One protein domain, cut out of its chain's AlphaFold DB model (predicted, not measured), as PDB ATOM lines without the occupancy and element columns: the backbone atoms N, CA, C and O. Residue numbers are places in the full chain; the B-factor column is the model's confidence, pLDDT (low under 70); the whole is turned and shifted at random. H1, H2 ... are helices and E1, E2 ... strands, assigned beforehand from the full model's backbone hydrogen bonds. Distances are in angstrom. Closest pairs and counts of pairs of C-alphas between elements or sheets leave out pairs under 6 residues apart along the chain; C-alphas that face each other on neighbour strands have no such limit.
ATOM      1  N   ARG A   2     256.766 184.880 152.253       56.50
ATOM      2  CA  ARG A   2     256.699 185.802 151.090       56.50
ATOM      3  C   ARG A   2     257.881 186.778 150.974       56.50
ATOM      4  O   ARG A   2     258.440 186.896 149.894       56.50
ATOM      5  N   ILE A   3     258.321 187.379 152.082       59.09
ATOM      6  CA  ILE A   3     259.411 188.375 152.103       59.09
ATOM      7  C   ILE A   3     260.721 187.799 151.527       59.09
ATOM      8  O   ILE A   3     261.264 188.341 150.573       59.09
ATOM      9  N   LYS A   4     261.170 186.621 151.994       61.47
ATOM     10  CA  LYS A   4     262.369 185.934 151.461       61.47
ATOM     11  C   LYS A   4     262.271 185.595 149.964       61.47
ATOM     12  O   LYS A   4     263.296 185.514 149.296       61.47
ATOM     13  N   LYS A   5     261.060 185.377 149.436       62.81
ATOM     14  CA  LYS A   5     260.829 185.070 148.015       62.81
ATOM     15  C   LYS A   5     260.931 186.334 147.151       62.81
ATOM     16  O   LYS A   5     261.535 186.273 146.090       62.81
ATOM     17  N   VAL A   6     260.432 187.472 147.646       69.12
ATOM     18  CA  VAL A   6     260.555 188.783 146.981       69.12
ATOM     19  C   VAL A   6     262.022 189.215 146.894       69.12
ATOM     20  O   VAL A   6     262.485 189.502 145.798       69.12
ATOM     21  N   TYR A   7     262.795 189.130 147.986       74.38
ATOM     22  CA  TYR A   7     264.233 189.453 147.960       74.38
ATOM     23  C   TYR A   7     265.040 188.579 146.985       74.38
ATOM     24  O   TYR A   7     265.931 189.085 146.306       74.38
ATOM     25  N   LYS A   8     264.720 187.280 146.872       77.44
ATOM     26  CA  LYS A   8     265.360 186.386 145.891       77.44
ATOM     27  C   LYS A   8     265.050 186.791 144.449       77.44
ATOM     28  O   LYS A   8     265.959 186.814 143.628       77.44
ATOM     29  N   VAL A   9     263.796 187.126 144.146       81.88
ATOM     30  CA  VAL A   9     263.393 187.578 142.803       81.88
ATOM     31  C   VAL A   9     264.045 188.919 142.463       81.88
ATOM     32  O   VAL A   9     264.594 189.063 141.376       81.88
ATOM     33  N   SER A  10     264.080 189.867 143.403       82.25
ATOM     34  CA  SER A  10     264.771 191.149 143.217       82.25
ATOM     35  C   SER A  10     266.272 190.971 142.958       82.25
ATOM     36  O   SER A  10     266.799 191.611 142.055       82.25
ATOM     37  N   MET A  11     266.954 190.067 143.674       85.62
ATOM     38  CA  MET A  11     268.370 189.766 143.411       85.62
ATOM     39  C   MET A  11     268.600 189.182 142.013       85.62
ATOM     40  O   MET A  11     269.548 189.576 141.340       85.62
ATOM     41  N   ILE A  12     267.727 188.278 141.557       89.38
ATOM     42  CA  ILE A  12     267.813 187.695 140.208       89.38
ATOM     43  C   ILE A  12     267.652 188.779 139.136       89.38
ATOM     44  O   ILE A  12     268.405 188.789 138.166       89.38
ATOM     45  N   ILE A  13     266.712 189.713 139.321       89.81
ATOM     46  CA  ILE A  13     266.494 190.828 138.388       89.81
ATOM     47  C   ILE A  13     267.726 191.734 138.325       89.81
ATOM     48  O   ILE A  13     268.186 192.045 137.231       89.81
ATOM     49  N   VAL A  14     268.292 192.120 139.475       90.88
ATOM     50  CA  VAL A  14     269.514 192.941 139.513       90.88
ATOM     51  C   VAL A  14     270.660 192.230 138.795       90.88
ATOM     52  O   VAL A  14     271.319 192.839 137.959       90.88
ATOM     53  N   PHE A  15     270.848 190.932 139.042       91.62
ATOM     54  CA  PHE A  15     271.893 190.140 138.396       91.62
ATOM     55  C   PHE A  15     271.718 190.057 136.870       91.62
ATOM     56  O   PHE A  15     272.679 190.243 136.125       91.62
ATOM     57  N   LEU A  16     270.486 189.847 136.393       91.44
ATOM     58  CA  LEU A  16     270.150 189.873 134.965       91.44
ATOM     59  C   LEU A  16     270.444 191.235 134.330       91.44
ATOM     60  O   LEU A  16     271.046 191.287 133.258       91.44
ATOM     61  N   ILE A  17     270.064 192.329 134.994       91.50
ATOM     62  CA  ILE A  17     270.351 193.689 134.523       91.50
ATOM     63  C   ILE A  17     271.865 193.910 134.451       91.50
ATOM     64  O   ILE A  17     272.350 194.379 133.425       91.50
ATOM     65  N   SER A  18     272.625 193.514 135.477       86.12
ATOM     66  CA  SER A  18     274.087 193.639 135.484       86.12
ATOM     67  C   SER A  18     274.746 192.870 134.337       86.12
ATOM     68  O   SER A  18     275.603 193.424 133.652       86.12
ATOM     69  N   ILE A  19     274.323 191.627 134.078       89.38
ATOM     70  CA  ILE A  19     274.827 190.830 132.949       89.38
ATOM     71  C   ILE A  19     274.522 191.526 131.619       89.38
ATOM     72  O   ILE A  19     275.421 191.690 130.793       89.38
ATOM     73  N   LEU A  20     273.279 191.971 131.417       85.25
ATOM     74  CA  LEU A  20     272.873 192.672 130.198       85.25
ATOM     75  C   LEU A  20     273.671 193.965 129.991       85.25
ATOM     76  O   LEU A  20     274.100 194.238 128.872       85.25
ATOM     77  N   SER A  21     273.929 194.729 131.057       77.69
ATOM     78  CA  SER A  21     274.778 195.920 130.997       77.69
ATOM     79  C   SER A  21     276.208 195.577 130.576       77.69
ATOM     80  O   SER A  21     276.729 196.217 129.666       77.69
ATOM     81  N   ILE A  22     276.826 194.544 131.164       81.44
ATOM     82  CA  ILE A  22     278.188 194.109 130.800       81.44
ATOM     83  C   ILE A  22     278.257 193.712 129.319       81.44
ATOM     84  O   ILE A  22     279.145 194.170 128.599       81.44
ATOM     85  N   PHE A  23     277.301 192.909 128.839       77.69
ATOM     86  CA  PHE A  23     277.235 192.529 127.424       77.69
ATOM     87  C   PHE A  23     277.066 193.744 126.508       77.69
ATOM     88  O   PHE A  23     277.749 193.846 125.487       77.69
ATOM     89  N   TYR A  24     276.198 194.683 126.886       76.19
ATOM     90  CA  TYR A  24     275.965 195.906 126.127       76.19
ATOM     91  C   TYR A  24     277.239 196.749 125.995       76.19
ATOM     92  O   TYR A  24     277.623 197.091 124.875       76.19
ATOM     93  N   PHE A  25     277.944 197.024 127.097       74.56
ATOM     94  CA  PHE A  25     279.191 197.795 127.060       74.56
ATOM     95  C   PHE A  25     280.293 197.083 126.263       74.56
ATOM     96  O   PHE A  25     280.916 197.709 125.405       74.56
ATOM     97  N   ASN A  26     280.474 195.771 126.452       71.88
ATOM     98  CA  ASN A  26     281.479 195.002 125.710       71.88
ATOM     99  C   ASN A  26     281.213 194.996 124.200       71.88
ATOM    100  O   ASN A  26     282.145 195.152 123.411       71.88
ATOM    101  N   SER A  27     279.950 194.855 123.783       66.19
ATOM    102  CA  SER A  27     279.591 194.842 122.360       66.19
ATOM    103  C   SER A  27     279.973 196.140 121.645       66.19
ATOM    104  O   SER A  27     280.530 196.088 120.549       66.19
ATOM    105  N   LYS A  28     279.759 197.300 122.281       71.50
ATOM    106  CA  LYS A  28     280.142 198.600 121.715       71.50
ATOM    107  C   LYS A  28     281.647 198.728 121.558       71.50
ATOM    108  O   LYS A  28     282.106 199.167 120.508       71.50
ATOM    109  N   THR A  29     282.408 198.313 122.569       73.94
ATOM    110  CA  THR A  29     283.873 198.357 122.529       73.94
ATOM    111  C   THR A  29     284.421 197.475 121.407       73.94
ATOM    112  O   THR A  29     285.227 197.936 120.605       73.94
ATOM    113  N   ILE A  30     283.926 196.238 121.281       73.75
ATOM    114  CA  ILE A  30     284.360 195.300 120.234       73.75
ATOM    115  C   ILE A  30     284.004 195.825 118.836       73.75
ATOM    116  O   ILE A  30     284.845 195.813 117.934       73.75
ATOM    117  N   MET A  31     282.771 196.307 118.646       75.56
ATOM    118  CA  MET A  31     282.323 196.848 117.359       75.56
ATOM    119  C   MET A  31     283.111 198.092 116.967       75.56
ATOM    120  O   MET A  31     283.489 198.240 115.803       75.56
ATOM    121  N   PHE A  32     283.397 198.964 117.931       77.31
ATOM    122  CA  PHE A  32     284.249 200.118 117.712       77.31
ATOM    123  C   PHE A  32     285.641 199.689 117.233       77.31
ATOM    124  O   PHE A  32     286.030 200.048 116.122       77.31
ATOM    125  N   SER A  33     286.346 198.844 117.995       77.31
ATOM    126  CA  SER A  33     287.687 198.364 117.634       77.31
ATOM    127  C   SER A  33     287.726 197.668 116.269       77.31
ATOM    128  O   SER A  33     288.670 197.856 115.508       77.31
ATOM    129  N   SER A  34     286.693 196.898 115.914       76.75
ATOM    130  CA  SER A  34     286.600 196.242 114.603       76.75
ATOM    131  C   SER A  34     286.431 197.241 113.447       76.75
ATOM    132  O   SER A  34     287.148 197.148 112.450       76.75
ATOM    133  N   ASN A  35     285.506 198.204 113.564       76.38
ATOM    134  CA  ASN A  35     285.290 199.227 112.529       76.38
ATOM    135  C   ASN A  35     286.533 200.112 112.352       76.38
ATOM    136  O   ASN A  35     286.944 200.387 111.224       76.38
ATOM    137  N   MET A  36     287.164 200.485 113.465       79.81
ATOM    138  CA  MET A  36     288.420 201.227 113.497       79.81
ATOM    139  C   MET A  36     289.563 200.511 112.794       79.81
ATOM    140  O   MET A  36     290.169 201.068 111.884       79.81
ATOM    141  N   ASN A  37     289.856 199.276 113.215       75.31
ATOM    142  CA  ASN A  37     290.983 198.518 112.686       75.31
ATOM    143  C   ASN A  37     290.842 198.325 111.177       75.31
ATOM    144  O   ASN A  37     291.828 198.428 110.460       75.31
ATOM    145  N   LYS A  38     289.618 198.113 110.675       74.25
ATOM    146  CA  LYS A  38     289.367 198.069 109.229       74.25
ATOM    147  C   LYS A  38     289.656 199.407 108.549       74.25
ATOM    148  O   LYS A  38     290.285 199.414 107.501       74.25
ATOM    149  N   GLY A  39     289.212 200.524 109.128       73.62
ATOM    150  CA  GLY A  39     289.448 201.854 108.566       73.62
ATOM    151  C   GLY A  39     290.931 202.224 108.510       73.62
ATOM    152  O   GLY A  39     291.413 202.648 107.466       73.62
ATOM    153  N   ILE A  40     291.657 202.018 109.611       76.00
ATOM    154  CA  ILE A  40     293.049 202.459 109.737       76.00
ATOM    155  C   ILE A  40     294.027 201.505 109.035       76.00
ATOM    156  O   ILE A  40     294.924 201.971 108.333       76.00
ATOM    157  N   ASN A  41     293.860 200.182 109.169       69.56
ATOM    158  CA  ASN A  41     294.786 199.224 108.546       69.56
ATOM    159  C   ASN A  41     294.728 199.274 107.013       69.56
ATOM    160  O   ASN A  41     295.740 199.046 106.360       69.56
ATOM    161  N   ASN A  42     293.566 199.600 106.438       72.00
ATOM    162  CA  ASN A  42     293.437 199.781 104.992       72.00
ATOM    163  C   ASN A  42     294.249 200.978 104.471       72.00
ATOM    164  O   ASN A  42     294.559 201.012 103.285       72.00
ATOM    165  N   TYR A  43     294.563 201.958 105.325       75.19
ATOM    166  CA  TYR A  43     295.318 203.144 104.929       75.19
ATOM    167  C   TYR A  43     296.826 202.885 104.920       75.19
ATOM    168  O   TYR A  43     297.489 203.083 103.908       75.19
ATOM    169  N   TRP A  44     297.368 202.413 106.045       74.88
ATOM    170  CA  TRP A  44     298.815 202.277 106.219       74.88
ATOM    171  C   TRP A  44     299.401 201.009 105.597       74.88
ATOM    172  O   TRP A  44     300.618 200.926 105.473       74.88
ATOM    173  N   ASN A  45     298.579 200.008 105.252       74.44
ATOM    174  CA  ASN A  45     298.979 198.621 104.947       74.44
ATOM    175  C   ASN A  45     299.762 197.902 106.074       74.44
ATOM    176  O   ASN A  45     299.823 196.675 106.094       74.44
ATOM    177  N   ASP A  46     300.308 198.649 107.031       71.25
ATOM    178  CA  ASP A  46     301.020 198.202 108.218       71.25
ATOM    179  C   ASP A  46     300.119 198.141 109.457       71.25
ATOM    180  O   ASP A  46     299.032 198.724 109.528       71.25
ATOM    181  N   LYS A  47     300.615 197.458 110.495       83.12
ATOM    182  CA  LYS A  47     300.014 197.534 111.828       83.12
ATOM    183  C   LYS A  47     300.180 198.943 112.395       83.12
ATOM    184  O   LYS A  47     301.276 199.506 112.390       83.12
ATOM    185  N   VAL A  48     299.105 199.455 112.980       86.62
ATOM    186  CA  VAL A  48     299.086 200.746 113.671       86.62
ATOM    187  C   VAL A  48     299.028 200.590 115.185       86.62
ATOM    188  O   VAL A  48     298.458 199.633 115.710       86.62
ATOM    189  N   SER A  49     299.594 201.565 115.889       88.06
ATOM    190  CA  SER A  49     299.379 201.789 117.313       88.06
ATOM    191  C   SER A  49     298.374 202.920 117.482       88.06
ATOM    192  O   SER A  49     298.600 204.035 117.012       88.06
ATOM    193  N   ILE A  50     297.277 202.654 118.187       89.19
ATOM    194  CA  ILE A  50     296.372 203.709 118.654       89.19
ATOM    195  C   ILE A  50     297.081 204.441 119.796       89.19
ATOM    196  O   ILE A  50     297.582 203.792 120.712       89.19
ATOM    197  N   LYS A  51     297.158 205.771 119.715       90.06
ATOM    198  CA  LYS A  51     297.851 206.611 120.701       90.06
ATOM    199  C   LYS A  51     296.873 207.362 121.598       90.06
ATOM    200  O   LYS A  51     297.072 207.382 122.802       90.06
ATOM    201  N   GLU A  52     295.803 207.910 121.023       90.31
ATOM    202  CA  GLU A  52     294.773 208.637 121.772       90.31
ATOM    203  C   GLU A  52     293.392 208.403 121.141       90.31
ATOM    204  O   GLU A  52     293.251 208.347 119.914       90.31
ATOM    205  N   VAL A  53     292.367 208.267 121.986       90.88
ATOM    206  CA  VAL A  53     290.958 208.172 121.577       90.88
ATOM    207  C   VAL A  53     290.161 209.206 122.353       90.88
ATOM    208  O   VAL A  53     290.143 209.178 123.581       90.88
ATOM    209  N   LYS A  54     289.451 210.082 121.642       91.81
ATOM    210  CA  LYS A  54     288.649 211.141 122.252       91.81
ATOM    211  C   LYS A  54     287.210 211.109 121.775       91.81
ATOM    212  O   LYS A  54     286.941 211.142 120.576       91.81
ATOM    213  N   ASP A  55     286.297 211.099 122.736       92.50
ATOM    214  CA  ASP A  55     284.877 211.318 122.485       92.50
ATOM    215  C   ASP A  55     284.589 212.816 122.407       92.50
ATOM    216  O   ASP A  55     285.096 213.612 123.200       92.50
ATOM    217  N   PHE A  56     283.780 213.202 121.428       89.88
ATOM    218  CA  PHE A  56     283.430 214.589 121.170       89.88
ATOM    219  C   PHE A  56     281.975 214.687 120.716       89.88
ATOM    220  O   PHE A  56     281.509 213.854 119.944       89.88
ATOM    221  N   GLU A  57     281.241 215.699 121.171       90.62
ATOM    222  CA  GLU A  57     279.861 215.926 120.742       90.62
ATOM    223  C   GLU A  57     279.705 217.327 120.160       90.62
ATOM    224  O   GLU A  57     280.013 218.340 120.797       90.62
ATOM    225  N   VAL A  58     279.184 217.392 118.938       85.19
ATOM    226  CA  VAL A  58     278.935 218.653 118.250       85.19
ATOM    227  C   VAL A  58     277.663 218.563 117.419       85.19
ATOM    228  O   VAL A  58     277.389 217.554 116.777       85.19
ATOM    229  N   TYR A  59     276.842 219.614 117.485       83.94
ATOM    230  CA  TYR A  59     275.539 219.693 116.811       83.94
ATOM    231  C   TYR A  59     274.621 218.479 117.074       83.94
ATOM    232  O   TYR A  59     273.934 218.001 116.175       83.94
ATOM    233  N   GLY A  60     274.643 217.941 118.302       85.00
ATOM    234  CA  GLY A  60     273.855 216.763 118.694       85.00
ATOM    235  C   GLY A  60     274.327 215.442 118.074       85.00
ATOM    236  O   GLY A  60     273.666 214.416 118.232       85.00
ATOM    237  N   LYS A  61     275.462 215.448 117.369       88.25
ATOM    238  CA  LYS A  61     276.130 214.260 116.839       88.25
ATOM    239  C   LYS A  61     277.322 213.914 117.718       88.25
ATOM    240  O   LYS A  61     278.098 214.787 118.106       88.25
ATOM    241  N   LYS A  62     277.476 212.623 117.996       91.56
ATOM    242  CA  LYS A  62     278.613 212.080 118.738       91.56
ATOM    243  C   LYS A  62     279.675 211.621 117.761       91.56
ATOM    244  O   LYS A  62     279.377 210.935 116.786       91.56
ATOM    245  N   PHE A  63     280.905 211.996 118.042       90.69
ATOM    246  CA  PHE A  63     282.080 211.666 117.268       90.69
ATOM    247  C   PHE A  63     283.106 210.990 118.156       90.69
ATOM    248  O   PHE A  63     283.190 211.242 119.358       90.69
ATOM    249  N   LYS A  64     283.917 210.155 117.520       91.81
ATOM    250  CA  LYS A  64     285.083 209.550 118.130       91.81
ATOM    251  C   LYS A  64     286.290 209.833 117.251       91.81
ATOM    252  O   LYS A  64     286.312 209.480 116.069       91.81
ATOM    253  N   LEU A  65     287.254 210.522 117.838       91.62
ATOM    254  CA  LEU A  65     288.499 210.930 117.213       91.62
ATOM    255  C   LEU A  65     289.588 209.970 117.634       91.62
ATOM    256  O   LEU A  65     289.708 209.671 118.823       91.62
ATOM    257  N   VAL A  66     290.371 209.496 116.674       91.12
ATOM    258  CA  VAL A  66     291.446 208.554 116.956       91.12
ATOM    259  C   VAL A  66     292.717 208.963 116.266       91.12
ATOM    260  O   VAL A  66     292.778 209.024 115.039       91.12
ATOM    261  N   LEU A  67     293.727 209.199 117.094       90.44
ATOM    262  CA  LEU A  67     295.090 209.448 116.683       90.44
ATOM    263  C   LEU A  67     295.866 208.139 116.754       90.44
ATOM    264  O   LEU A  67     295.854 207.429 117.764       90.44
ATOM    265  N   SER A  68     296.534 207.821 115.658       89.31
ATOM    266  CA  SER A  68     297.292 206.589 115.487       89.31
ATOM    267  C   SER A  68     298.600 206.855 114.755       89.31
ATOM    268  O   SER A  68     298.712 207.832 114.014       89.31
ATOM    269  N   THR A  69     299.579 205.980 114.960       87.75
ATOM    270  CA  THR A  69     300.852 205.989 114.230       87.75
ATOM    271  C   THR A  69     301.155 204.580 113.721       87.75
ATOM    272  O   THR A  69     300.772 203.601 114.375       87.75
ATOM    273  N   PRO A  70     301.858 204.416 112.590       87.12
ATOM    274  CA  PRO A  70     302.457 203.134 112.234       87.12
ATOM    275  C   PRO A  70     303.363 202.631 113.365       87.12
ATOM    276  O   PRO A  70     304.121 203.412 113.945       87.12
ATOM    277  N   ILE A  71     303.322 201.329 113.675       87.06
ATOM    278  CA  ILE A  71     304.174 200.745 114.735       87.06
ATOM    279  C   ILE A  71     305.664 200.945 114.423       87.06
ATOM    280  O   ILE A  71     306.465 201.156 115.327       87.06
ATOM    281  N   ASN A  72     306.028 200.908 113.142       86.31
ATOM    282  CA  ASN A  72     307.418 200.988 112.697       86.31
ATOM    283  C   ASN A  72     307.876 202.420 112.371       86.31
ATOM    284  O   ASN A  72     309.025 202.606 111.975       86.31
ATOM    285  N   ASN A  73     306.996 203.424 112.472       82.25
ATOM    286  CA  ASN A  73     307.325 204.793 112.083       82.25
ATOM    287  C   ASN A  73     306.460 205.831 112.819       82.25
ATOM    288  O   ASN A  73     305.442 206.292 112.306       82.25
ATOM    289  N   GLU A  74     306.895 206.228 114.015       78.94
ATOM    290  CA  GLU A  74     306.159 207.170 114.875       78.94
ATOM    291  C   GLU A  74     306.141 208.617 114.357       78.94
ATOM    292  O   GLU A  74     305.397 209.447 114.879       78.94
ATOM    293  N   LYS A  75     306.925 208.929 113.313       78.00
ATOM    294  CA  LYS A  75     306.923 210.261 112.691       78.00
ATOM    295  C   LYS A  75     305.595 210.572 112.010       78.00
ATOM    296  O   LYS A  75     305.188 211.729 111.967       78.00
ATOM    297  N   TYR A  76     304.929 209.547 111.486       81.44
ATOM    298  CA  TYR A  76     303.648 209.696 110.815       81.44
ATOM    299  C   TYR A  76     302.511 209.618 111.819       81.44
ATOM    300  O   TYR A  76     302.411 208.670 112.601       81.44
ATOM    301  N   LYS A  77     301.625 210.606 111.753       84.69
ATOM    302  CA  LYS A  77     300.429 210.673 112.585       84.69
ATOM    303  C   LYS A  77     299.207 210.637 111.688       84.69
ATOM    304  O   LYS A  77     299.133 211.345 110.685       84.69
ATOM    305  N   TYR A  78     298.238 209.821 112.073       86.38
ATOM    306  CA  TYR A  78     296.987 209.666 111.356       86.38
ATOM    307  C   TYR A  78     295.815 209.870 112.299       86.38
ATOM    308  O   TYR A  78     295.623 209.107 113.252       86.38
ATOM    309  N   LEU A  79     295.043 210.915 112.020       89.00
ATOM    310  CA  LEU A  79     293.832 211.266 112.735       89.00
ATOM    311  C   LEU A  79     292.624 210.796 111.926       89.00
ATOM    312  O   LEU A  79     292.432 211.206 110.784       89.00
ATOM    313  N   ASN A  80     291.768 209.992 112.547       89.25
ATOM    314  CA  ASN A  80     290.472 209.624 111.990       89.25
ATOM    315  C   ASN A  80     289.351 210.194 112.840       89.25
ATOM    316  O   ASN A  80     289.386 210.115 114.068       89.25
ATOM    317  N   CYS A  81     288.317 210.687 112.173       90.25
ATOM    318  CA  CYS A  81     287.081 211.113 112.795       90.25
ATOM    319  C   CYS A  81     285.937 210.212 112.343       90.25
ATOM    320  O   CYS A  81     285.622 210.133 111.151       90.25
ATOM    321  N   TYR A  82     285.272 209.584 113.309       89.62
ATOM    322  CA  TYR A  82     284.096 208.760 113.073       89.62
ATOM    323  C   TYR A  82     282.870 209.356 113.748       89.62
ATOM    324  O   TYR A  82     282.922 209.702 114.922       89.62
ATOM    325  N   GLU A  83     281.748 209.415 113.039       90.06
ATOM    326  CA  GLU A  83     280.445 209.715 113.629       90.06
ATOM    327  C   GLU A  83     279.831 208.429 114.201       90.06
ATOM    328  O   GLU A  83     279.703 207.419 113.501       90.06
ATOM    329  N   GLU A  84     279.423 208.470 115.466       91.06
ATOM    330  CA  GLU A  84     278.694 207.390 116.119       91.06
ATOM    331  C   GLU A  84     277.296 207.248 115.506       91.06
ATOM    332  O   GLU A  84     276.528 208.203 115.373       91.06
ATOM    333  N   LYS A  85     276.935 206.016 115.161       89.12
ATOM    334  CA  LYS A  85     275.627 205.629 114.641       89.12
ATOM    335  C   LYS A  85     275.084 204.456 115.442       89.12
ATOM    336  O   LYS A  85     275.828 203.683 116.045       89.12
ATOM    337  N   MET A  86     273.760 204.299 115.424       87.50
ATOM    338  CA  MET A  86     273.077 203.172 116.076       87.50
ATOM    339  C   MET A  86     273.503 202.999 117.548       87.50
ATOM    340  O   MET A  86     273.771 201.885 117.995       87.50
ATOM    341  N   ASN A  87     273.616 204.107 118.290       82.81
ATOM    342  CA  ASN A  87     274.070 204.132 119.685       82.81
ATOM    343  C   ASN A  87     275.419 203.419 119.910       82.81
ATOM    344  O   ASN A  87     275.575 202.712 120.907       82.81
ATOM    345  N   GLY A  88     276.374 203.545 118.986       81.12
ATOM    346  CA  GLY A  88     277.737 203.026 119.142       81.12
ATOM    347  C   GLY A  88     277.930 201.595 118.659       81.12
ATOM    348  O   GLY A  88     278.982 201.008 118.897       81.12
ATOM    349  N   LEU A  89     276.934 201.031 117.972       80.81
ATOM    350  CA  LEU A  89     277.076 199.763 117.251       80.81
ATOM    351  C   LEU A  89     277.737 199.949 115.881       80.81
ATOM    352  O   LEU A  89     278.336 199.013 115.355       80.81
ATOM    353  N   TYR A  90     277.642 201.149 115.311       83.44
ATOM    354  CA  TYR A  90     278.239 201.488 114.027       83.44
ATOM    355  C   TYR A  90     278.937 202.845 114.107       83.44
ATOM    356  O   TYR A  90     278.497 203.743 114.818       83.44
ATOM    357  N   TYR A  91     280.028 202.991 113.364       86.50
ATOM    358  CA  TYR A  91     280.809 204.219 113.289       86.50
ATOM    359  C   TYR A  91     281.050 204.538 111.817       86.50
ATOM    360  O   TYR A  91     281.657 203.744 111.096       86.50
ATOM    361  N   LYS A  92     280.541 205.683 111.357       86.88
ATOM    362  CA  LYS A  92     280.700 206.144 109.975       86.88
ATOM    363  C   LYS A  92     281.939 207.033 109.882       86.88
ATOM    364  O   LYS A  92     282.022 208.012 110.615       86.88
ATOM    365  N   SER A  93     282.865 206.728 108.973       85.50
ATOM    366  CA  SER A  93     284.011 207.613 108.708       85.50
ATOM    367  C   SER A  93     283.534 208.967 108.173       85.50
ATOM    368  O   SER A  93     282.659 209.007 107.304       85.50
ATOM    369  N   TYR A  94     284.078 210.053 108.722       85.06
ATOM    370  CA  TYR A  94     283.719 211.427 108.363       85.06
ATOM    371  C   TYR A  94     284.883 212.169 107.712       85.06
ATOM    372  O   TYR A  94     284.713 212.763 106.655       85.06
ATOM    373  N   GLN A  95     286.060 212.101 108.328       85.69
ATOM    374  CA  GLN A  95     287.285 212.713 107.824       85.69
ATOM    375  C   GLN A  95     288.472 211.880 108.287       85.69
ATOM    376  O   GLN A  95     288.461 211.324 109.390       85.69
ATOM    377  N   ALA A  96     289.513 211.869 107.468       84.06
ATOM    378  CA  ALA A  96     290.842 211.491 107.896       84.06
ATOM    379  C   ALA A  96     291.828 212.613 107.564       84.06
ATOM    380  O   ALA A  96     291.657 213.328 106.573       84.06
ATOM    381  N   ALA A  97     292.839 212.769 108.407       83.81
ATOM    382  CA  ALA A  97     293.947 213.677 108.183       83.81
ATOM    383  C   ALA A  97     295.253 212.946 108.486       83.81
ATOM    384  O   ALA A  97     295.370 212.243 109.493       83.81
ATOM    385  N   GLU A  98     296.222 213.113 107.596       81.81
ATOM    386  CA  GLU A  98     297.582 212.637 107.790       81.81
ATOM    387  C   GLU A  98     298.500 213.832 108.009       81.81
ATOM    388  O   GLU A  98     298.411 214.842 107.310       81.81
ATOM    389  N   GLN A  99     299.414 213.678 108.956       75.25
ATOM    390  CA  GLN A  99     300.597 214.504 109.072       75.25
ATOM    391  C   GLN A  99     301.812 213.609 108.815       75.25
ATOM    392  O   GLN A  99     302.145 212.746 109.635       75.25
ATOM    393  N   GLY A 100     302.447 213.800 107.658       66.56
ATOM    394  CA  GLY A 100     303.631 213.054 107.245       66.56
ATOM    395  C   GLY A 100     304.904 213.889 107.330       66.56
ATOM    396  O   GLY A 100     304.871 215.093 107.097       66.56
ATOM    397  N   GLY A 101     306.027 213.239 107.650       59.59
ATOM    398  CA  GLY A 101     307.393 213.753 107.447       59.59
ATOM    399  C   GLY A 101     307.851 214.931 108.316       59.59
ATOM    400  O   GLY A 101     309.039 215.020 108.606       59.59
ATOM    401  N   SER A 102     306.943 215.790 108.774       55.28
ATOM    402  CA  SER A 102     307.237 216.930 109.636       55.28
ATOM    403  C   SER A 102     307.165 216.520 111.106       55.28
ATOM    404  O   SER A 102     306.164 215.961 111.569       55.28
ATOM    405  N   ASN A 103     308.202 216.866 111.873       56.69
ATOM    406  CA  ASN A 103     308.206 216.769 113.334       56.69
ATOM    407  C   ASN A 103     307.228 217.759 113.987       56.69
ATOM    408  O   ASN A 103     307.328 217.969 115.196       56.69
ATOM    409  N   SER A 104     306.285 218.360 113.238       59.78
ATOM    410  CA  SER A 104     305.427 219.362 113.836       59.78
ATOM    411  C   SER A 104     304.669 218.824 115.046       59.78
ATOM    412  O   SER A 104     304.020 217.770 115.006       59.78
ATOM    413  N   LEU A 105     304.845 219.530 116.160       67.19
ATOM    414  CA  LEU A 105     304.269 219.214 117.463       67.19
ATOM    415  C   LEU A 105     302.744 219.278 117.399       67.19
ATOM    416  O   LEU A 105     302.079 218.487 118.059       67.19
ATOM    417  N   PHE A 106     302.213 220.184 116.570       73.88
ATOM    418  CA  PHE A 106     300.792 220.432 116.366       73.88
ATOM    419  C   PHE A 106     300.420 220.319 114.888       73.88
ATOM    420  O   PHE A 106     301.171 220.734 114.002       73.88
ATOM    421  N   SER A 107     299.221 219.805 114.644       75.06
ATOM    422  CA  SER A 107     298.525 219.831 113.364       75.06
ATOM    423  C   SER A 107     297.035 220.055 113.616       75.06
ATOM    424  O   SER A 107     296.526 219.803 114.715       75.06
ATOM    425  N   PHE A 108     296.325 220.554 112.608       75.69
ATOM    426  CA  PHE A 108     294.889 220.772 112.698       75.69
ATOM    427  C   PHE A 108     294.153 220.265 111.461       75.69
ATOM    428  O   PHE A 108     294.693 220.206 110.359       75.69
ATOM    429  N   SER A 109     292.900 219.866 111.655       75.50
ATOM    430  CA  SER A 109     292.007 219.433 110.584       75.50
ATOM    431  C   SER A 109     290.606 219.969 110.833       75.50
ATOM    432  O   SER A 109     290.024 219.728 111.892       75.50
ATOM    433  N   THR A 110     290.064 220.690 109.856       75.69
ATOM    434  CA  THR A 110     288.690 221.201 109.899       75.69
ATOM    435  C   THR A 110     287.751 220.205 109.233       75.69
ATOM    436  O   THR A 110     287.978 219.785 108.100       75.69
ATOM    437  N   ILE A 111     286.683 219.837 109.938       76.88
ATOM    438  CA  ILE A 111     285.657 218.905 109.473       76.88
ATOM    439  C   ILE A 111     284.354 219.660 109.242       76.88
ATOM    440  O   ILE A 111     283.805 220.273 110.160       76.88
ATOM    441  N   PHE A 112     283.829 219.546 108.025       67.12
ATOM    442  CA  PHE A 112     282.538 220.105 107.635       67.12
ATOM    443  C   PHE A 112     281.415 219.103 107.912       67.12
ATOM    444  O   PHE A 112     281.429 217.961 107.446       67.12
ATOM    445  N   VAL A 113     280.420 219.525 108.685       69.44
ATOM    446  CA  VAL A 113     279.232 218.742 109.020       69.44
ATOM    447  C   VAL A 113     278.066 219.264 108.175       69.44
ATOM    448  O   VAL A 113     277.258 220.055 108.646       69.44
ATOM    449  N   ASN A 114     277.954 218.740 106.946       63.97
ATOM    450  CA  ASN A 114     277.018 219.148 105.876       63.97
ATOM    451  C   ASN A 114     277.399 220.469 105.165       63.97
ATOM    452  O   ASN A 114     278.242 221.219 105.643       63.97
ATOM    453  N   ASP A 115     276.769 220.725 104.010       52.94
ATOM    454  CA  ASP A 115     277.209 221.699 102.990       52.94
ATOM    455  C   ASP A 115     277.103 223.188 103.354       52.94
ATOM    456  O   ASP A 115     277.511 224.026 102.553       52.94
ATOM    457  N   VAL A 116     276.580 223.567 104.522       54.66
ATOM    458  CA  VAL A 116     276.481 224.993 104.868       54.66
ATOM    459  C   VAL A 116     276.546 225.185 106.391       54.66
ATOM    460  O   VAL A 116     275.687 224.707 107.127       54.66
ATOM    461  N   GLU A 117     277.603 225.870 106.845       58.62
ATOM    462  CA  GLU A 117     277.778 226.552 108.148       58.62
ATOM    463  C   GLU A 117     278.121 225.765 109.424       58.62
ATOM    464  O   GLU A 117     278.569 226.383 110.382       58.62
ATOM    465  N   ASN A 118     278.026 224.436 109.474       72.69
ATOM    466  CA  ASN A 118     278.390 223.691 110.690       72.69
ATOM    467  C   ASN A 118     279.739 222.983 110.529       72.69
ATOM    468  O   ASN A 118     279.842 221.995 109.807       72.69
ATOM    469  N   TYR A 119     280.779 223.447 111.219       78.69
ATOM    470  CA  TYR A 119     282.119 222.855 111.166       78.69
ATOM    471  C   TYR A 119     282.757 222.796 112.552       78.69
ATOM    472  O   TYR A 119     282.400 223.526 113.477       78.69
ATOM    473  N   PHE A 120     283.702 221.880 112.715       84.25
ATOM    474  CA  PHE A 120     284.535 221.809 113.905       84.25
ATOM    475  C   PHE A 120     285.975 221.538 113.501       84.25
ATOM    476  O   PHE A 120     286.238 220.868 112.505       84.25
ATOM    477  N   THR A 121     286.907 222.062 114.282       85.81
ATOM    478  CA  THR A 121     288.334 221.873 114.055       85.81
ATOM    479  C   THR A 121     288.892 220.938 115.105       85.81
ATOM    480  O   THR A 121     288.569 221.051 116.286       85.81
ATOM    481  N   ILE A 122     289.735 220.014 114.672       87.06
ATOM    482  CA  ILE A 122     290.488 219.121 115.537       87.06
ATOM    483  C   ILE A 122     291.923 219.618 115.571       87.06
ATOM    484  O   ILE A 122     292.532 219.767 114.516       87.06
ATOM    485  N   VAL A 123     292.459 219.836 116.766       86.94
ATOM    486  CA  VAL A 123     293.886 220.048 117.011       86.94
ATOM    487  C   VAL A 123     294.444 218.754 117.569       86.94
ATOM    488  O   VAL A 123     293.868 218.159 118.479       86.94
ATOM    489  N   TYR A 124     295.550 218.288 117.018       86.38
ATOM    490  CA  TYR A 124     296.180 217.055 117.456       86.38
ATOM    491  C   TYR A 124     297.687 217.162 117.324       86.38
ATOM    492  O   TYR A 124     298.203 217.983 116.565       86.38
ATOM    493  N   GLY A 125     298.403 216.340 118.080       81.38
ATOM    494  CA  GLY A 125     299.844 216.470 118.109       81.38
ATOM    495  C   GLY A 125     300.571 215.470 118.986       81.38
ATOM    496  O   GLY A 125     299.979 214.534 119.529       81.38
ATOM    497  N   TYR A 126     301.880 215.683 119.072       82.69
ATOM    498  CA  TYR A 126     302.838 214.811 119.740       82.69
ATOM    499  C   TYR A 126     303.878 215.634 120.489       82.69
ATOM    500  O   TYR A 126     304.728 216.252 119.859       82.69
ATOM    501  N   ASN A 127     303.800 215.609 121.815       80.38
ATOM    502  CA  ASN A 127     304.546 216.444 122.753       80.38
ATOM    503  C   ASN A 127     305.621 215.671 123.524       80.38
ATOM    504  O   ASN A 127     306.023 216.061 124.617       80.38
ATOM    505  N   LYS A 128     306.121 214.569 122.966       76.38
ATOM    506  CA  LYS A 128     307.335 213.969 123.517       76.38
ATOM    507  C   LYS A 128     308.505 214.907 123.245       76.38
ATOM    508  O   LYS A 128     308.687 215.341 122.110       76.38
ATOM    509  N   ASP A 129     309.253 215.222 124.294       73.19
ATOM    510  CA  ASP A 129     310.494 216.005 124.255       73.19
ATOM    511  C   ASP A 129     310.347 217.487 123.854       73.19
ATOM    512  O   ASP A 129     311.336 218.212 123.828       73.19
ATOM    513  N   ALA A 130     309.133 217.966 123.567       72.81
ATOM    514  CA  ALA A 130     308.900 219.360 123.187       72.81
ATOM    515  C   ALA A 130     308.612 220.291 124.381       72.81
ATOM    516  O   ALA A 130     308.558 221.509 124.199       72.81
ATOM    517  N   GLU A 131     308.421 219.723 125.578       79.75
ATOM    518  CA  GLU A 131     308.202 220.452 126.839       79.75
ATOM    519  C   GLU A 131     307.070 221.491 126.745       79.75
ATOM    520  O   GLU A 131     307.119 222.556 127.364       79.75
ATOM    521  N   VAL A 132     306.037 221.220 125.940       82.00
ATOM    522  CA  VAL A 132     304.911 222.143 125.816       82.00
ATOM    523  C   VAL A 132     303.899 221.901 126.915       82.00
ATOM    524  O   VAL A 132     303.392 220.798 127.115       82.00
ATOM    525  N   VAL A 133     303.575 222.982 127.614       86.88
ATOM    526  CA  VAL A 133     302.655 222.987 128.746       86.88
ATOM    527  C   VAL A 133     301.232 223.232 128.281       86.88
ATOM    528  O   VAL A 133     300.295 222.581 128.747       86.88
ATOM    529  N   SER A 134     301.047 224.171 127.359       87.94
ATOM    530  CA  SER A 134     299.723 224.553 126.883       87.94
ATOM    531  C   SER A 134     299.775 225.203 125.517       87.94
ATOM    532  O   SER A 134     300.799 225.758 125.126       87.94
ATOM    533  N   TYR A 135     298.641 225.210 124.835       86.06
ATOM    534  CA  TYR A 135     298.455 225.983 123.619       86.06
ATOM    535  C   TYR A 135     297.170 226.811 123.702       86.06
ATOM    536  O   TYR A 135     296.232 226.469 124.431       86.06
ATOM    537  N   GLU A 136     297.144 227.906 122.954       86.06
ATOM    538  CA  GLU A 136     296.034 228.844 122.857       86.06
ATOM    539  C   GLU A 136     295.602 228.968 121.395       86.06
ATOM    540  O   GLU A 136     296.416 229.256 120.518       86.06
ATOM    541  N   ILE A 137     294.313 228.761 121.130       82.12
ATOM    542  CA  ILE A 137     293.726 228.926 119.795       82.12
ATOM    543  C   ILE A 137     292.652 230.004 119.798       82.12
ATOM    544  O   ILE A 137     291.930 230.173 120.784       82.12
ATOM    545  N   LYS A 138     292.488 230.674 118.657       79.81
ATOM    546  CA  LYS A 138     291.367 231.579 118.412       79.81
ATOM    547  C   LYS A 138     290.393 230.942 117.435       79.81
ATOM    548  O   LYS A 138     290.740 230.634 116.295       79.81
ATOM    549  N   VAL A 139     289.159 230.761 117.884       75.38
ATOM    550  CA  VAL A 139     288.073 230.226 117.061       75.38
ATOM    551  C   VAL A 139     287.301 231.391 116.447       75.38
ATOM    552  O   VAL A 139     286.923 232.311 117.159       75.38
ATOM    553  N   SER A 140     287.044 231.344 115.139       70.62
ATOM    554  CA  SER A 140     286.374 232.404 114.366       70.62
ATOM    555  C   SER A 140     285.061 232.896 114.975       70.62
ATOM    556  O   SER A 140     284.770 234.087 114.947       70.62
ATOM    557  N   GLU A 141     284.273 231.971 115.515       67.44
ATOM    558  CA  GLU A 141     282.932 232.217 116.054       67.44
ATOM    559  C   GLU A 141     282.937 232.578 117.545       67.44
ATOM    560  O   GLU A 141     281.880 232.817 118.128       67.44
ATOM    561  N   GLN A 142     284.108 232.600 118.189       66.94
ATOM    562  CA  GLN A 142     284.245 232.905 119.608       66.94
ATOM    563  C   GLN A 142     285.143 234.128 119.790       66.94
ATOM    564  O   GLN A 142     286.300 234.141 119.388       66.94
ATOM    565  N   GLU A 143     284.647 235.151 120.488       64.19
ATOM    566  CA  GLU A 143     285.462 236.323 120.857       64.19
ATOM    567  C   GLU A 143     286.588 235.992 121.855       64.19
ATOM    568  O   GLU A 143     287.367 236.866 122.233       64.19
ATOM    569  N   LYS A 144     286.674 234.739 122.317       70.94
ATOM    570  CA  LYS A 144     287.619 234.286 123.334       70.94
ATOM    571  C   LYS A 144     288.547 233.221 122.776       70.94
ATOM    572  O   LYS A 144     288.113 232.314 122.069       70.94
ATOM    573  N   SER A 145     289.806 233.311 123.176       79.38
ATOM    574  CA  SER A 145     290.763 232.238 122.972       79.38
ATOM    575  C   SER A 145     290.451 231.041 123.866       79.38
ATOM    576  O   SER A 145     290.004 231.196 125.008       79.38
ATOM    577  N   ILE A 146     290.732 229.843 123.360       82.06
ATOM    578  CA  ILE A 146     290.643 228.600 124.122       82.06
ATOM    579  C   ILE A 146     292.057 228.159 124.476       82.06
ATOM    580  O   ILE A 146     292.874 227.934 123.585       82.06
ATOM    581  N   VAL A 147     292.325 228.014 125.773       85.56
ATOM    582  CA  VAL A 147     293.604 227.525 126.297       85.56
ATOM    583  C   VAL A 147     293.450 226.069 126.713       85.56
ATOM    584  O   VAL A 147     292.561 225.737 127.500       85.56
ATOM    585  N   SER A 148     294.332 225.207 126.214       87.19
ATOM    586  CA  SER A 148     294.357 223.780 126.541       87.19
ATOM    587  C   SER A 148     295.712 223.388 127.118       87.19
ATOM    588  O   SER A 148     296.751 223.727 126.559       87.19
ATOM    589  N   ASN A 149     295.702 222.657 128.234       87.38
ATOM    590  CA  ASN A 149     296.910 222.134 128.872       87.38
ATOM    591  C   ASN A 149     297.252 220.741 128.312       87.38
ATOM    592  O   ASN A 149     296.399 219.848 128.284       87.38
ATOM    593  N   VAL A 150     298.501 220.571 127.878       87.25
ATOM    594  CA  VAL A 150     299.053 219.340 127.287       87.25
ATOM    595  C   VAL A 150     300.352 218.873 127.955       87.25
ATOM    596  O   VAL A 150     300.918 217.878 127.513       87.25
ATOM    597  N   SER A 151     300.779 219.524 129.045       82.50
ATOM    598  CA  SER A 151     302.033 219.230 129.770       82.50
ATOM    599  C   SER A 151     302.255 217.745 130.062       82.50
ATOM    600  O   SER A 151     303.347 217.223 129.879       82.50
ATOM    601  N   SER A 152     301.211 217.033 130.483       80.88
ATOM    602  CA  SER A 152     301.307 215.623 130.869       80.88
ATOM    603  C   SER A 152     301.039 214.638 129.726       80.88
ATOM    604  O   SER A 152     300.854 213.449 129.987       80.88
ATOM    605  N   LYS A 153     300.886 215.108 128.485       84.31
ATOM    606  CA  LYS A 153     300.389 214.297 127.369       84.31
ATOM    607  C   LYS A 153     301.470 214.102 126.320       84.31
ATOM    608  O   LYS A 153     301.849 215.062 125.670       84.31
ATOM    609  N   GLU A 154     301.892 212.859 126.087       86.62
ATOM    610  CA  GLU A 154     302.776 212.525 124.957       86.62
ATOM    611  C   GLU A 154     302.062 212.731 123.613       86.62
ATOM    612  O   GLU A 154     302.636 213.259 122.669       86.62
ATOM    613  N   TYR A 155     300.781 212.369 123.540       87.44
ATOM    614  CA  TYR A 155     299.905 212.610 122.398       87.44
ATOM    615  C   TYR A 155     298.635 213.290 122.885       87.44
ATOM    616  O   TYR A 155     298.146 212.996 123.977       87.44
ATOM    617  N   PHE A 156     298.065 214.178 122.079       87.94
ATOM    618  CA  PHE A 156     296.811 214.834 122.430       87.94
ATOM    619  C   PHE A 156     295.921 215.017 121.208       87.94
ATOM    620  O   PHE A 156     296.382 215.126 120.070       87.94
ATOM    621  N   ILE A 157     294.621 215.048 121.480       90.38
ATOM    622  CA  ILE A 157     293.575 215.418 120.538       90.38
ATOM    623  C   ILE A 157     292.629 216.348 121.280       90.38
ATOM    624  O   ILE A 157     292.157 216.040 122.378       90.38
ATOM    625  N   ASP A 158     292.282 217.454 120.654       88.75
ATOM    626  CA  ASP A 158     291.243 218.362 121.094       88.75
ATOM    627  C   ASP A 158     290.381 218.762 119.909       88.75
ATOM    628  O   ASP A 158     290.826 218.755 118.767       88.75
ATOM    629  N   ALA A 159     289.114 219.051 120.172       88.12
ATOM    630  CA  ALA A 159     288.166 219.409 119.136       88.12
ATOM    631  C   ALA A 159     287.317 220.582 119.595       88.12
ATOM    632  O   ALA A 159     286.870 220.641 120.744       88.12
ATOM    633  N   PHE A 160     287.104 221.511 118.674       84.31
ATOM    634  CA  PHE A 160     286.509 222.809 118.932       84.31
ATOM    635  C   PHE A 160     285.450 223.082 117.879       84.31
ATOM    636  O   PHE A 160     285.663 222.836 116.695       84.31
ATOM    637  N   LYS A 161     284.292 223.581 118.307       82.31
ATOM    638  CA  LYS A 161     283.240 224.015 117.382       82.31
ATOM    639  C   LYS A 161     283.721 225.281 116.676       82.31
ATOM    640  O   LYS A 161     284.202 226.169 117.371       82.31
ATOM    641  N   GLY A 162     283.597 225.357 115.357       77.06
ATOM    642  CA  GLY A 162     284.107 226.472 114.561       77.06
ATOM    643  C   GLY A 162     285.504 226.232 113.965       77.06
ATOM    644  O   GLY A 162     286.040 225.121 113.982       77.06
ATOM    645  N   HIS A 163     286.076 227.292 113.393       73.50
ATOM    646  CA  HIS A 163     287.247 227.289 112.510       73.50
ATOM    647  C   HIS A 163     288.322 227.990 113.291       73.50
ATOM    648  O   HIS A 163     288.100 229.074 113.832       73.50
ATOM    649  N   ILE A 164     289.489 227.378 113.355       70.88
ATOM    650  CA  ILE A 164     290.634 228.027 113.969       70.88
ATOM    651  C   ILE A 164     291.073 229.141 113.027       70.88
ATOM    652  O   ILE A 164     291.534 228.878 111.923       70.88
ATOM    653  N   GLN A 165     290.851 230.391 113.428       66.88
ATOM    654  CA  GLN A 165     291.404 231.539 112.710       66.88
ATOM    655  C   GLN A 165     292.922 231.524 112.801       66.88
ATOM    656  O   GLN A 165     293.586 231.776 111.802       66.88
ATOM    657  N   ASP A 166     293.436 231.240 113.998       63.47
ATOM    658  CA  ASP A 166     294.863 231.237 114.268       63.47
ATOM    659  C   ASP A 166     295.204 230.368 115.488       63.47
ATOM    660  O   ASP A 166     294.411 230.264 116.439       63.47
ATOM    661  N   ILE A 167     296.395 229.769 115.467       67.19
ATOM    662  CA  ILE A 167     297.024 229.214 116.666       67.19
ATOM    663  C   ILE A 167     297.818 230.358 117.278       67.19
ATOM    664  O   ILE A 167     298.882 230.731 116.800       67.19
ATOM    665  N   VAL A 168     297.264 230.931 118.338       62.59
ATOM    666  CA  VAL A 168     297.732 232.203 118.889       62.59
ATOM    667  C   VAL A 168     298.999 232.016 119.707       62.59
ATOM    668  O   VAL A 168     299.827 232.921 119.747       62.59
ATOM    669  N   LYS A 169     299.141 230.873 120.392       74.56
ATOM    670  CA  LYS A 169     300.289 230.641 121.267       74.56
ATOM    671  C   LYS A 169     300.569 229.175 121.552       74.56
ATOM    672  O   LYS A 169     299.645 228.391 121.758       74.56
ATOM    673  N   VAL A 170     301.849 228.834 121.677       80.12
ATOM    674  CA  VAL A 170     302.316 227.549 122.208       80.12
ATOM    675  C   VAL A 170     303.294 227.843 123.337       80.12
ATOM    676  O   VAL A 170     304.318 228.467 123.108       80.12
ATOM    677  N   ILE A 171     302.997 227.423 124.561       83.44
ATOM    678  CA  ILE A 171     303.777 227.799 125.748       83.44
ATOM    679  C   ILE A 171     304.614 226.610 126.218       83.44
ATOM    680  O   ILE A 171     304.053 225.564 126.555       83.44
ATOM    681  N   GLY A 172     305.936 226.786 126.261       82.31
ATOM    682  CA  GLY A 172     306.876 225.819 126.841       82.31
ATOM    683  C   GLY A 172     306.950 225.880 128.372       82.31
ATOM    684  O   GLY A 172     306.442 226.817 128.988       82.31
ATOM    685  N   GLU A 173     307.607 224.902 128.999       80.50
ATOM    686  CA  GLU A 173     307.834 224.867 130.459       80.50
ATOM    687  C   GLU A 173     308.597 226.089 130.995       80.50
ATOM    688  O   GLU A 173     308.317 226.576 132.091       80.50
TER     689      GLU A 173
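AT A GLANCE: This is residues 2 to 173 of the 184 residues of an uncharacterized protein of Clostridium intestinale DSM 6191 (UniProt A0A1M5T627). Three antiparallel sheets are layered face to face in turn, the last two only partly, and the first and largest, E1 to E4, curls round the end of one very long helix, H1. Residues 2 to 23 of H1 stick out free as a straight arm, which makes the length of the whole. The printed part has 172 residues, with one named helix followed by ten named strands, in the class mixed, helices and strands; the sheet orders are E1 E2 E3 E4, E5 E6 E9 and E8 E7 E10. The whole is loose, with a radius of gyration of the C-alphas of 20.4 A and spans of 70 by 42 by 40 A.

HOW THE PARTS SIT: Begin with E1, residues 48 to 58, E2, 61 to 70, E3, 77 to 85, and E4, 90 to 99, which form a meander, each strand the antiparallel neighbour of the one before. This sheet is twisted; E1 bends by 63 degrees at residue 51 and E4 by 57 degrees at residue 94. Look for N 54 and O 65, 2.9 A, between E1 and E2, N 66 and O 80, 2.9 A, between E2 and E3, and N 79 and O 97, 2.9 A, between E3 and E4. H1, residues 2 to 44, is on one face of it, making two layers, a helix on a sheet; the closest C-alphas of H1 and E4 are those of Asn 35 and Tyr 91, 6.8 A. In H1, 38 of 39 O i to N i+4 pairs are within hydrogen-bond range. Next come E5, residues 106 to 112, E6, 119 to 126, and E9, 155 to 161, with N 109 and O 122 at 2.9 A and N 123 and O 158 at 2.8 A. This sheet and the first are face to face, 9.0 A centre to centre; Glu 52 of E1 and Tyr 155 of E9 have their closest C-alphas 6.5 A apart. E8, residues 145 to 149, E7, 132 to 139, and E10, 164 to 172, form the third sheet, with N 137 and O 146 at 3.0 A and N 136 and O 169 at 2.8 A; it and the sheet E5 E6 E9 are face to face, the parts that face each other 10.8 A centre to centre, in a stack of sheets, three or more sheets face to face in turn.

IN THESE COORDINATES: Find C-alpha 2 at (256.699, 185.802, 151.090); from there H1 runs 63.7 A to C-alpha 44 at (298.815, 202.277, 106.219). E2 is 29.0 A long, E1 27.3 A and E4 26.3 A. E10 ends at C-alpha 172, (306.876, 225.819, 126.841).

THE WHOLE: The C-alphas farthest apart, of Arg 2 and Gly 101, are 72.5 A apart. The printed part has no cut and no long link. Mean pLDDT of the printed part is 79.7, and 26 residues are under 70, among them 2 to 6, 100 to 105 and 112 to 117.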